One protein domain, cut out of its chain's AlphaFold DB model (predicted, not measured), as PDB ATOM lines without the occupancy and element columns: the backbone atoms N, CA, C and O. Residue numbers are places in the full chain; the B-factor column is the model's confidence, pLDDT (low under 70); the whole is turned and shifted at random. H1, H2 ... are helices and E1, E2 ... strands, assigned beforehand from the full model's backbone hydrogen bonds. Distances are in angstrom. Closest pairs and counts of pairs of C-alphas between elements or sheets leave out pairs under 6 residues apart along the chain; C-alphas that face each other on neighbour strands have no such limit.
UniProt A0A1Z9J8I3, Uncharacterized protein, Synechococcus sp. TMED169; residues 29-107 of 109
ATOM      1  N   GLN A  29     155.161 176.363 124.542       92.81
ATOM      2  CA  GLN A  29     153.991 175.530 124.292       92.81
ATOM      3  C   GLN A  29     153.249 176.068 123.074       92.81
ATOM      4  O   GLN A  29     152.992 177.269 122.958       92.81
ATOM      5  N   GLY A  30     152.911 175.183 122.146       90.38
ATOM      6  CA  GLY A  30     152.323 175.540 120.869       90.38
ATOM      7  C   GLY A  30     151.171 174.642 120.455       90.38
ATOM      8  O   GLY A  30     150.872 173.613 121.054       90.38
ATOM      9  N   PHE A  31     150.521 175.056 119.371       89.06
ATOM     10  CA  PHE A  31     149.450 174.306 118.732       89.06
ATOM     11  C   PHE A  31     149.601 174.381 117.213       89.06
ATOM     12  O   PHE A  31     149.724 175.468 116.635       89.06
ATOM     13  N   SER A  32     149.634 173.224 116.555       84.56
ATOM     14  CA  SER A  32     149.787 173.105 115.105       84.56
ATOM     15  C   SER A  32     149.028 171.885 114.597       84.56
ATOM     16  O   SER A  32     149.045 170.842 115.235       84.56
ATOM     17  N   HIS A  33     148.347 172.015 113.455       84.44
ATOM     18  CA  HIS A  33     147.587 170.927 112.819       84.44
ATOM     19  C   HIS A  33     146.656 170.146 113.767       84.44
ATOM     20  O   HIS A  33     146.519 168.934 113.652       84.44
ATOM     21  N   SER A  34     145.972 170.849 114.673       87.94
ATOM     22  CA  SER A  34     145.082 170.262 115.690       87.94
ATOM     23  C   SER A  34     145.771 169.477 116.814       87.94
ATOM     24  O   SER A  34     145.087 168.827 117.601       87.94
ATOM     25  N   THR A  35     147.094 169.588 116.935       88.56
ATOM     26  CA  THR A  35     147.895 168.930 117.969       88.56
ATOM     27  C   THR A  35     148.632 169.969 118.811       88.56
ATOM     28  O   THR A  35     149.279 170.878 118.277       88.56
ATOM     29  N   TYR A  36     148.544 169.844 120.137       91.50
ATOM     30  CA  TYR A  36     149.401 170.602 121.054       91.50
ATOM     31  C   TYR A  36     150.799 170.007 121.069       91.50
ATOM     32  O   TYR A  36     150.940 168.783 121.012       91.50
ATOM     33  N   TYR A  37     151.808 170.858 121.165       91.38
ATOM     34  CA  TYR A  37     153.189 170.424 121.280       91.38
ATOM     35  C   TYR A  37     153.965 171.313 122.239       91.38
ATOM     36  O   TYR A  37     153.733 172.521 122.300       91.38
ATOM     37  N   ASP A  38     154.917 170.707 122.924       93.75
ATOM     38  CA  ASP A  38     155.816 171.357 123.862       93.75
ATOM     39  C   ASP A  38     157.242 171.305 123.302       93.75
ATOM     40  O   ASP A  38     157.672 170.288 122.761       93.75
ATOM     41  N   ILE A  39     157.977 172.415 123.375       92.94
ATOM     42  CA  ILE A  39     159.388 172.483 122.985       92.94
ATOM     43  C   ILE A  39     160.249 172.468 124.243       92.94
ATOM     44  O   ILE A  39     160.077 173.301 125.130       92.94
ATOM     45  N   HIS A  40     161.247 171.591 124.262       93.94
ATOM     46  CA  HIS A  40     162.272 171.487 125.297       93.94
ATOM     47  C   HIS A  40     163.668 171.685 124.697       93.94
ATOM     48  O   HIS A  40     163.900 171.412 123.514       93.94
ATOM     49  N   ILE A  41     164.629 172.116 125.519       94.31
ATOM     50  CA  ILE A  41     166.049 172.058 125.152       94.31
ATOM     51  C   ILE A  41     166.543 170.627 125.391       94.31
ATOM     52  O   ILE A  41     166.687 170.204 126.533       94.31
ATOM     53  N   ASP A  42     166.806 169.892 124.311       93.88
ATOM     54  CA  ASP A  42     167.248 168.489 124.352       93.88
ATOM     55  C   ASP A  42     168.755 168.404 124.636       93.88
ATOM     56  O   ASP A  42     169.211 167.627 125.469       93.88
ATOM     57  N   PHE A  43     169.541 169.265 123.980       93.81
ATOM     58  CA  PHE A  43     170.977 169.404 124.224       93.81
ATOM     59  C   PHE A  43     171.408 170.861 124.121       93.81
ATOM     60  O   PHE A  43     170.931 171.596 123.260       93.81
ATOM     61  N   LYS A  44     172.381 171.254 124.946       94.25
ATOM     62  CA  LYS A  44     173.014 172.575 124.925       94.25
ATOM     63  C   LYS A  44     174.488 172.447 125.295       94.25
ATOM     64  O   LYS A  44     174.827 171.833 126.302       94.25
ATOM     65  N   GLN A  45     175.359 173.045 124.492       95.81
ATOM     66  CA  GLN A  45     176.806 173.042 124.684       95.81
ATOM     67  C   GLN A  45     177.364 174.444 124.436       95.81
ATOM     68  O   GLN A  45     177.049 175.068 123.425       95.81
ATOM     69  N   SER A  46     178.203 174.938 125.348       96.19
ATOM     70  CA  SER A  46     178.903 176.207 125.142       96.19
ATOM     71  C   SER A  46     179.988 176.043 124.080       96.19
ATOM     72  O   SER A  46     180.768 175.091 124.131       96.19
ATOM     73  N   LEU A  47     180.046 176.983 123.139       96.31
ATOM     74  CA  LEU A  47     181.127 177.121 122.160       96.31
ATOM     75  C   LEU A  47     182.151 178.196 122.576       96.31
ATOM     76  O   LEU A  47     183.124 178.427 121.860       96.31
ATOM     77  N   GLY A  48     181.947 178.840 123.732       93.62
ATOM     78  CA  GLY A  48     182.707 180.011 124.174       93.62
ATOM     79  C   GLY A  48     182.197 181.317 123.557       93.62
ATOM     80  O   GLY A  48     181.399 181.308 122.623       93.62
ATOM     81  N   ASN A  49     182.652 182.453 124.098       94.25
ATOM     82  CA  ASN A  49     182.296 183.800 123.628       94.25
ATOM     83  C   ASN A  49     180.781 184.019 123.467       94.25
ATOM     84  O   ASN A  49     180.346 184.558 122.455       94.25
ATOM     85  N   ASP A  50     179.977 183.564 124.434       95.38
ATOM     86  CA  ASP A  50     178.510 183.668 124.395       95.38
ATOM     87  C   ASP A  50     177.840 183.003 123.176       95.38
ATOM     88  O   ASP A  50     176.693 183.292 122.837       95.38
ATOM     89  N   ARG A  51     178.527 182.043 122.549       97.62
ATOM     90  CA  ARG A  51     177.965 181.170 121.519       97.62
ATOM     91  C   ARG A  51     177.611 179.804 122.083       97.62
ATOM     92  O   ARG A  51     178.311 179.251 122.938       97.62
ATOM     93  N   TRP A  52     176.537 179.229 121.555       97.56
ATOM     94  CA  TRP A  52     175.997 177.950 121.998       97.56
ATOM     95  C   TRP A  52     175.614 177.080 120.817       97.56
ATOM     96  O   TRP A  52     175.040 177.560 119.848       97.56
ATOM     97  N   ARG A  53     175.867 175.780 120.937       97.69
ATOM     98  CA  ARG A  53     175.331 174.756 120.043       97.69
ATOM     99  C   ARG A  53     174.219 174.007 120.760       97.69
ATOM    100  O   ARG A  53     174.413 173.593 121.904       97.69
ATOM    101  N   PHE A  54     173.069 173.822 120.124       96.06
ATOM    102  CA  PHE A  54     171.910 173.231 120.788       96.06
ATOM    103  C   PHE A  54     171.024 172.397 119.858       96.06
ATOM    104  O   PHE A  54     171.114 172.488 118.633       96.06
ATOM    105  N   ARG A  55     170.178 171.564 120.467       95.62
ATOM    106  CA  ARG A  55     169.048 170.869 119.835       95.62
ATOM    107  C   ARG A  55     167.808 171.068 120.683       95.62
ATOM    108  O   ARG A  55     167.899 171.107 121.911       95.62
ATOM    109  N   THR A  56     166.661 171.146 120.031       94.25
ATOM    110  CA  THR A  56     165.357 171.170 120.691       94.25
ATOM    111  C   THR A  56     164.612 169.868 120.445       94.25
ATOM    112  O   THR A  56     164.747 169.281 119.372       94.25
ATOM    113  N   ARG A  57     163.784 169.452 121.398       93.44
ATOM    114  CA  ARG A  57     162.813 168.367 121.239       93.44
ATOM    115  C   ARG A  57     161.414 168.961 121.240       93.44
ATOM    116  O   ARG A  57     161.095 169.724 122.143       93.44
ATOM    117  N   ALA A  58     160.614 168.624 120.239       92.25
ATOM    118  CA  ALA A  58     159.185 168.880 120.217       92.25
ATOM    119  C   ALA A  58     158.450 167.596 120.615       92.25
ATOM    120  O   ALA A  58     158.525 166.600 119.891       92.25
ATOM    121  N   GLU A  59     157.767 167.630 121.754       92.69
ATOM    122  CA  GLU A  59     156.909 166.554 122.250       92.69
ATOM    123  C   GLU A  59     155.466 166.865 121.853       92.69
ATOM    124  O   GLU A  59     154.965 167.961 122.106       92.69
ATOM    125  N   TYR A  60     154.793 165.927 121.191       90.44
ATOM    126  CA  TYR A  60     153.443 166.136 120.671       90.44
ATOM    127  C   TYR A  60     152.409 165.406 121.524       90.44
ATOM    128  O   TYR A  60     152.510 164.208 121.798       90.44
ATOM    129  N   SER A  61     151.344 166.117 121.883       87.62
ATOM    130  CA  SER A  61     150.164 165.510 122.499       87.62
ATOM    131  C   SER A  61     149.528 164.455 121.576       87.62
ATOM    132  O   SER A  61     149.572 164.553 120.351       87.62
ATOM    133  N   GLY A  62     148.917 163.422 122.160       81.31
ATOM    134  CA  GLY A  62     148.160 162.423 121.391       81.31
ATOM    135  C   GLY A  62     148.984 161.277 120.787       81.31
ATOM    136  O   GLY A  62     148.489 160.590 119.897       81.31
ATOM    137  N   GLY A  63     150.204 161.034 121.278       77.88
ATOM    138  CA  GLY A  63     150.992 159.839 120.937       77.88
ATOM    139  C   GLY A  63     151.705 159.901 119.585       77.88
ATOM    140  O   GLY A  63     152.144 158.870 119.075       77.88
ATOM    141  N   GLN A  64     151.817 161.093 118.995       84.25
ATOM    142  CA  GLN A  64     152.716 161.311 117.865       84.25
ATOM    143  C   GLN A  64     154.177 161.199 118.334       84.25
ATOM    144  O   GLN A  64     154.470 161.519 119.486       84.25
ATOM    145  N   PRO A  65     155.093 160.725 117.474       86.94
ATOM    146  CA  PRO A  65     156.498 160.634 117.838       86.94
ATOM    147  C   PRO A  65     157.092 162.026 118.060       86.94
ATOM    148  O   PRO A  65     156.816 162.953 117.293       86.94
ATOM    149  N   ASP A  66     157.954 162.140 119.066       90.25
ATOM    150  CA  ASP A  66     158.756 163.339 119.284       90.25
ATOM    151  C   ASP A  66     159.599 163.670 118.050       90.25
ATOM    152  O   ASP A  66     160.099 162.788 117.341       90.25
ATOM    153  N   PHE A  67     159.838 164.960 117.851       90.88
ATOM    154  CA  PHE A  67     160.774 165.453 116.854       90.88
ATOM    155  C   PHE A  67     161.967 166.120 117.536       90.88
ATOM    156  O   PHE A  67     161.807 167.121 118.231       90.88
ATOM    157  N   VAL A  68     163.175 165.600 117.312       93.25
ATOM    158  CA  VAL A  68     164.418 166.261 117.733       93.25
ATOM    159  C   VAL A  68     164.979 167.038 116.548       93.25
ATOM    160  O   VAL A  68     165.133 166.485 115.461       93.25
ATOM    161  N   SER A  69     165.278 168.318 116.754       92.62
ATOM    162  CA  SER A  69     165.829 169.175 115.710       92.62
ATOM    163  C   SER A  69     167.248 168.766 115.320       92.62
ATOM    164  O   SER A  69     168.005 168.192 116.110       92.62
ATOM    165  N   GLU A  70     167.656 169.197 114.129       95.44
ATOM    166  CA  GLU A  70     169.071 169.282 113.779       95.44
ATOM    167  C   GLU A  70     169.830 170.200 114.750       95.44
ATOM    168  O   GLU A  70     169.236 170.988 115.500       95.44
ATOM    169  N   TRP A  71     171.159 170.085 114.747       96.19
ATOM    170  CA  TRP A  71     172.020 170.986 115.509       96.19
ATOM    171  C   TRP A  71     171.899 172.416 114.992       96.19
ATOM    172  O   TRP A  71     172.118 172.665 113.810       96.19
ATOM    173  N   ARG A  72     171.633 173.340 115.912       96.31
ATOM    174  CA  ARG A  72     171.564 174.781 115.668       96.31
ATOM    175  C   ARG A  72     172.629 175.510 116.474       96.31
ATOM    176  O   ARG A  72     173.122 174.981 117.480       96.31
ATOM    177  N   GLU A  73     172.970 176.720 116.060       97.75
ATOM    178  CA  GLU A  73     173.885 177.598 116.791       97.75
ATOM    179  C   GLU A  73     173.206 178.907 117.182       97.75
ATOM    180  O   GLU A  73     172.549 179.532 116.362       97.75
ATOM    181  N   ALA A  74     173.384 179.338 118.427       97.50
ATOM    182  CA  ALA A  74     172.993 180.665 118.885       97.50
ATOM    183  C   ALA A  74     174.240 181.518 119.125       97.50
ATOM    184  O   ALA A  74     175.200 181.052 119.748       97.50
ATOM    185  N   ASP A  75     174.201 182.770 118.680       97.75
ATOM    186  CA  ASP A  75     175.150 183.808 119.078       97.75
ATOM    187  C   ASP A  75     174.417 184.828 119.950       97.75
ATOM    188  O   ASP A  75     173.620 185.632 119.454       97.75
ATOM    189  N   CYS A  76     174.681 184.773 121.259       96.25
ATOM    190  CA  CYS A  76     173.990 185.600 122.239       96.25
ATOM    191  C   CYS A  76     174.498 187.048 122.292       96.25
ATOM    192  O   CYS A  76     173.896 187.873 122.980       96.25
ATOM    193  N   ASN A  77     175.608 187.363 121.613       95.62
ATOM    194  CA  ASN A  77     176.075 188.742 121.459       95.62
ATOM    195  C   ASN A  77     175.373 189.425 120.291       95.62
ATOM    196  O   ASN A  77     175.113 190.624 120.339       95.62
ATOM    197  N   LEU A  78     175.094 188.661 119.233       95.75
ATOM    198  CA  LEU A  78     174.482 189.174 118.012       95.75
ATOM    199  C   LEU A  78     172.958 189.046 117.991       95.75
ATOM    200  O   LEU A  78     172.327 189.602 117.096       95.75
ATOM    201  N   GLY A  79     172.352 188.327 118.940       95.25
ATOM    202  CA  GLY A  79     170.902 188.131 118.926       95.25
ATOM    203  C   GLY A  79     170.446 187.165 117.839       95.25
ATOM    204  O   GLY A  79     169.367 187.357 117.285       95.25
ATOM    205  N   THR A  80     171.270 186.174 117.474       95.69
ATOM    206  CA  THR A  80     171.000 185.321 116.301       95.69
ATOM    207  C   THR A  80     170.909 183.838 116.628       95.69
ATOM    208  O   THR A  80     171.577 183.351 117.543       95.69
ATOM    209  N   ILE A  81     170.121 183.116 115.827       95.31
ATOM    210  CA  ILE A  81     170.156 181.658 115.707       95.31
ATOM    211  C   ILE A  81     170.439 181.317 114.243       95.31
ATOM    212  O   ILE A  81     169.768 181.820 113.348       95.31
ATOM    213  N   ASP A  82     171.443 180.479 114.001       95.06
ATOM    214  CA  ASP A  82     171.944 180.098 112.673       95.06
ATOM    215  C   ASP A  82     172.283 181.305 111.776       95.06
ATOM    216  O   ASP A  82     172.153 181.258 110.554       95.06
ATOM    217  N   GLY A  83     172.723 182.407 112.393       94.38
ATOM    218  CA  GLY A  83     173.034 183.667 111.712       94.38
ATOM    219  C   GLY A  83     171.820 184.544 111.392       94.38
ATOM    220  O   GLY A  83     171.999 185.663 110.917       94.38
ATOM    221  N   GLU A  84     170.599 184.090 111.684       93.19
ATOM    222  CA  GLU A  84     169.378 184.879 111.528       93.19
ATOM    223  C   GLU A  84     169.019 185.592 112.832       93.19
ATOM    224  O   GLU A  84     169.045 184.993 113.908       93.19
ATOM    225  N   VAL A  85     168.663 186.876 112.741       93.38
ATOM    226  CA  VAL A  85     168.237 187.672 113.902       93.38
ATOM    227  C   VAL A  85     166.963 187.077 114.491       93.38
ATOM    228  O   VAL A  85     165.959 186.906 113.796       93.38
ATOM    229  N   VAL A  86     167.000 186.793 115.791       92.50
ATOM    230  CA  VAL A  86     165.831 186.332 116.530       92.50
ATOM    231  C   VAL A  86     164.909 187.529 116.768       92.50
ATOM    232  O   VAL A  86     165.347 188.533 117.332       92.50
ATOM    233  N   PRO A  87     163.636 187.464 116.345       88.44
ATOM    234  CA  PRO A  87     162.690 188.537 116.607       88.44
ATOM    235  C   PRO A  87     162.348 188.599 118.101       88.44
ATOM    236  O   PRO A  87     162.326 187.578 118.782       88.44
ATOM    237  N   GLU A  88     162.002 189.783 118.606       85.31
ATOM    238  CA  GLU A  88     161.550 189.945 120.000       85.31
ATOM    239  C   GLU A  88     160.245 189.188 120.282       85.31
ATOM    240  O   GLU A  88     160.031 188.664 121.374       85.31
ATOM    241  N   VAL A  89     159.370 189.119 119.277       83.06
ATOM    242  CA  VAL A  89     158.074 188.443 119.337       83.06
ATOM    243  C   VAL A  89     157.976 187.481 118.162       83.06
ATOM    244  O   VAL A  89     158.219 187.863 117.015       83.06
ATOM    245  N   ALA A  90     157.598 186.235 118.439       79.12
ATOM    246  CA  ALA A  90     157.411 185.227 117.409       79.12
ATOM    247  C   ALA A  90     156.300 185.667 116.449       79.12
ATOM    248  O   ALA A  90     155.158 185.875 116.862       79.12
ATOM    249  N   GLN A  91     156.613 185.782 115.159       69.75
ATOM    250  CA  GLN A  91     155.589 185.955 114.134       69.75
ATOM    251  C   GLN A  91     155.076 184.583 113.671       69.75
ATOM    252  O   GLN A  91     155.704 183.544 113.906       69.75
ATOM    253  N   TYR A  92     153.896 184.557 113.043       64.25
ATOM    254  CA  TYR A  92     153.255 183.324 112.578       64.25
ATOM    255  C   TYR A  92     154.213 182.425 111.771       64.25
ATOM    256  O   TYR A  92     155.012 182.897 110.966       64.25
ATOM    257  N   GLY A  93     154.080 181.102 111.922       68.19
ATOM    258  CA  GLY A  93     154.819 180.131 111.102       68.19
ATOM    259  C   GLY A  93     156.139 179.658 111.720       68.19
ATOM    260  O   GLY A  93     156.116 179.109 112.821       68.19
ATOM    261  N   TYR A  94     157.248 179.809 110.981       58.88
ATOM    262  CA  TYR A  94     158.581 179.227 111.256       58.88
ATOM    263  C   TYR A  94     159.253 179.760 112.535       58.88
ATOM    264  O   TYR A  94     160.094 179.086 113.118       58.88
ATOM    265  N   GLN A  95     158.855 180.944 113.008       71.00
ATOM    266  CA  GLN A  95     159.445 181.597 114.183       71.00
ATOM    267  C   GLN A  95     158.784 181.195 115.514       71.00
ATOM    268  O   GLN A  95     159.135 181.742 116.559       71.00
ATOM    269  N   ARG A  96     157.809 180.274 115.509       81.06
ATOM    270  CA  ARG A  96     157.087 179.878 116.728       81.06
ATOM    271  C   ARG A  96     158.028 179.291 117.776       81.06
ATOM    272  O   ARG A  96     158.708 178.305 117.510       81.06
ATOM    273  N   GLY A  97     158.020 179.887 118.964       87.50
ATOM    274  CA  GLY A  97     158.892 179.491 120.064       87.50
ATOM    275  C   GLY A  97     160.341 179.949 119.911       87.50
ATOM    276  O   GLY A  97     161.143 179.680 120.797       87.50
ATOM    277  N   LEU A  98     160.717 180.611 118.809       90.69
ATOM    278  CA  LEU A  98     162.104 181.013 118.562       90.69
ATOM    279  C   LEU A  98     162.626 182.027 119.604       90.69
ATOM    280  O   LEU A  98     163.729 181.806 120.105       90.69
ATOM    281  N   PRO A  99     161.873 183.079 119.996       92.44
ATOM    282  CA  PRO A  99     162.300 183.994 121.060       92.44
ATOM    283  C   PRO A  99     162.408 183.307 122.427       92.44
ATOM    284  O   PRO A  99     163.304 183.601 123.213       92.44
ATOM    285  N   GLU A 100     161.501 182.385 122.738       93.44
ATOM    286  CA  GLU A 100     161.518 181.612 123.981       93.44
ATOM    287  C   GLU A 100     162.712 180.656 124.039       93.44
ATOM    288  O   GLU A 100     163.444 180.629 125.028       93.44
ATOM    289  N   VAL A 101     162.962 179.923 122.951       93.88
ATOM    290  CA  VAL A 101     164.139 179.060 122.800       93.88
ATOM    291  C   VAL A 101     165.411 179.890 122.925       93.88
ATOM    292  O   VAL A 101     166.309 179.515 123.676       93.88
ATOM    293  N   TYR A 102     165.487 181.042 122.254       94.62
ATOM    294  CA  TYR A 102     166.637 181.933 122.362       94.62
ATOM    295  C   TYR A 102     166.868 182.387 123.808       94.62
ATOM    296  O   TYR A 102     167.985 182.263 124.303       94.62
ATOM    297  N   ARG A 103     165.822 182.816 124.528       93.75
ATOM    298  CA  ARG A 103     165.915 183.179 125.953       93.75
ATOM    299  C   ARG A 103     166.368 182.010 126.829       93.75
ATOM    300  O   ARG A 103     167.202 182.195 127.706       93.75
ATOM    301  N   ALA A 104     165.914 180.788 126.562       93.75
ATOM    302  CA  ALA A 104     166.384 179.606 127.287       93.75
ATOM    303  C   ALA A 104     167.870 179.276 127.011       93.75
ATOM    304  O   ALA A 104     168.590 178.732 127.862       93.75
ATOM    305  N   ILE A 105     168.370 179.615 125.821       94.88
ATOM    306  CA  ILE A 105     169.780 179.442 125.464       94.88
ATOM    307  C   ILE A 105     170.651 180.579 126.025       94.88
ATOM    308  O   ILE A 105     171.676 180.300 126.650       94.88
ATOM    309  N   CYS A 106     170.243 181.832 125.854       94.12
ATOM    310  CA  CYS A 106     171.057 183.019 126.114       94.12
ATOM    311  C   CYS A 106     170.781 183.712 127.459       94.12
ATOM    312  O   CYS A 106     171.574 184.557 127.873       94.12
ATOM    313  N   GLY A 107     169.708 183.331 128.157       88.38
ATOM    314  CA  GLY A 107     169.196 184.021 129.340       88.38
ATOM    315  C   GLY A 107     168.335 185.240 128.989       88.38
ATOM    316  O   GLY A 107     168.167 185.587 127.819       88.38
TER     317      GLY A 107
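What this domain is: This is residues 29 to 107 of the 109 residues of an uncharacterized protein of Synechococcus sp. TMED169 (UniProt A0A1Z9J8I3). A long, twisted two-strand hairpin of E2 and E3 makes the length of this domain; short strand E1 pairs beside one end of E2, and short strand E4 pairs beside E3 near the other end. This four-stranded sheet is curled like part of a barrel, and the one helix, H1, packs on it, mainly on E2, E3 and E4. The printed part has 79 residues, with four named strands and then one named helix along the chain; the sheet's order is E1, E2, E3, E4, antiparallel throughout, and the class is mixed, helices and strands. The whole is compact, with a radius of gyration of the C-alphas of 12.9 A, yet elongated in outline, spanning 40 by 24 by 18 A.

Where its parts are: Find C-alpha 29 at (153.991, 175.530, 124.292), where E1, residues 29 to 32, begins. E2 follows as residues 35 to 48 and is the longest strand, 37.1 A from first to last C-alpha; look for its last C-alpha at (182.707, 180.011, 124.174). E3, residues 51 to 60, runs back over 28.8 A. E4 is residues 72 to 75, 10.3 A long, and E1 measures 10.4 A. Further on, H1 takes residues 98 to 106, 11.9 A long, and ends at C-alpha 106, (171.057, 183.019, 126.114).

How they stand to each other: The strands form a meander, each the antiparallel neighbour of the one before. Look first at the hairpin E1 and E2, at 126 degrees, where N 30 and O 37 are 2.8 A apart, within hydrogen-bond range. In the hairpin E2 and E3, at 162 degrees, find N 40 and O 57 at 2.8 A and N 53 and O 45 at 2.8 A. In the hairpin E3 and E4, at 133 degrees, N 74 and O 52 are 2.8 A apart. The edge strands E1 and E4 are apart. H1 is on the sheet: its closest C-alphas to E2 are those of Ile 105 and Lys 44, 7.6 A, and to E4 those of Tyr 102 and Ala 74, 7.4 A. In H1 every O i to N i+4 pair is within hydrogen-bond range.

The domain as a whole: The two C-alphas farthest apart, those of Ser 34 and Asn 49, are 40.4 A apart. The sheet is strongly twisted. The printed part has no cut. The links E3 to E4 and E4 to H1 are long; in the first, residues 67 to 68 pair antiparallel with residues 57 to 58 of E3. Residues 76 to 97 hold no named element, but residues 80 to 81 pair with residues 74 to 75 of E4. Confidence is low at residues 91 to 94, under 70; the mean pLDDT of the printed part is 90.5.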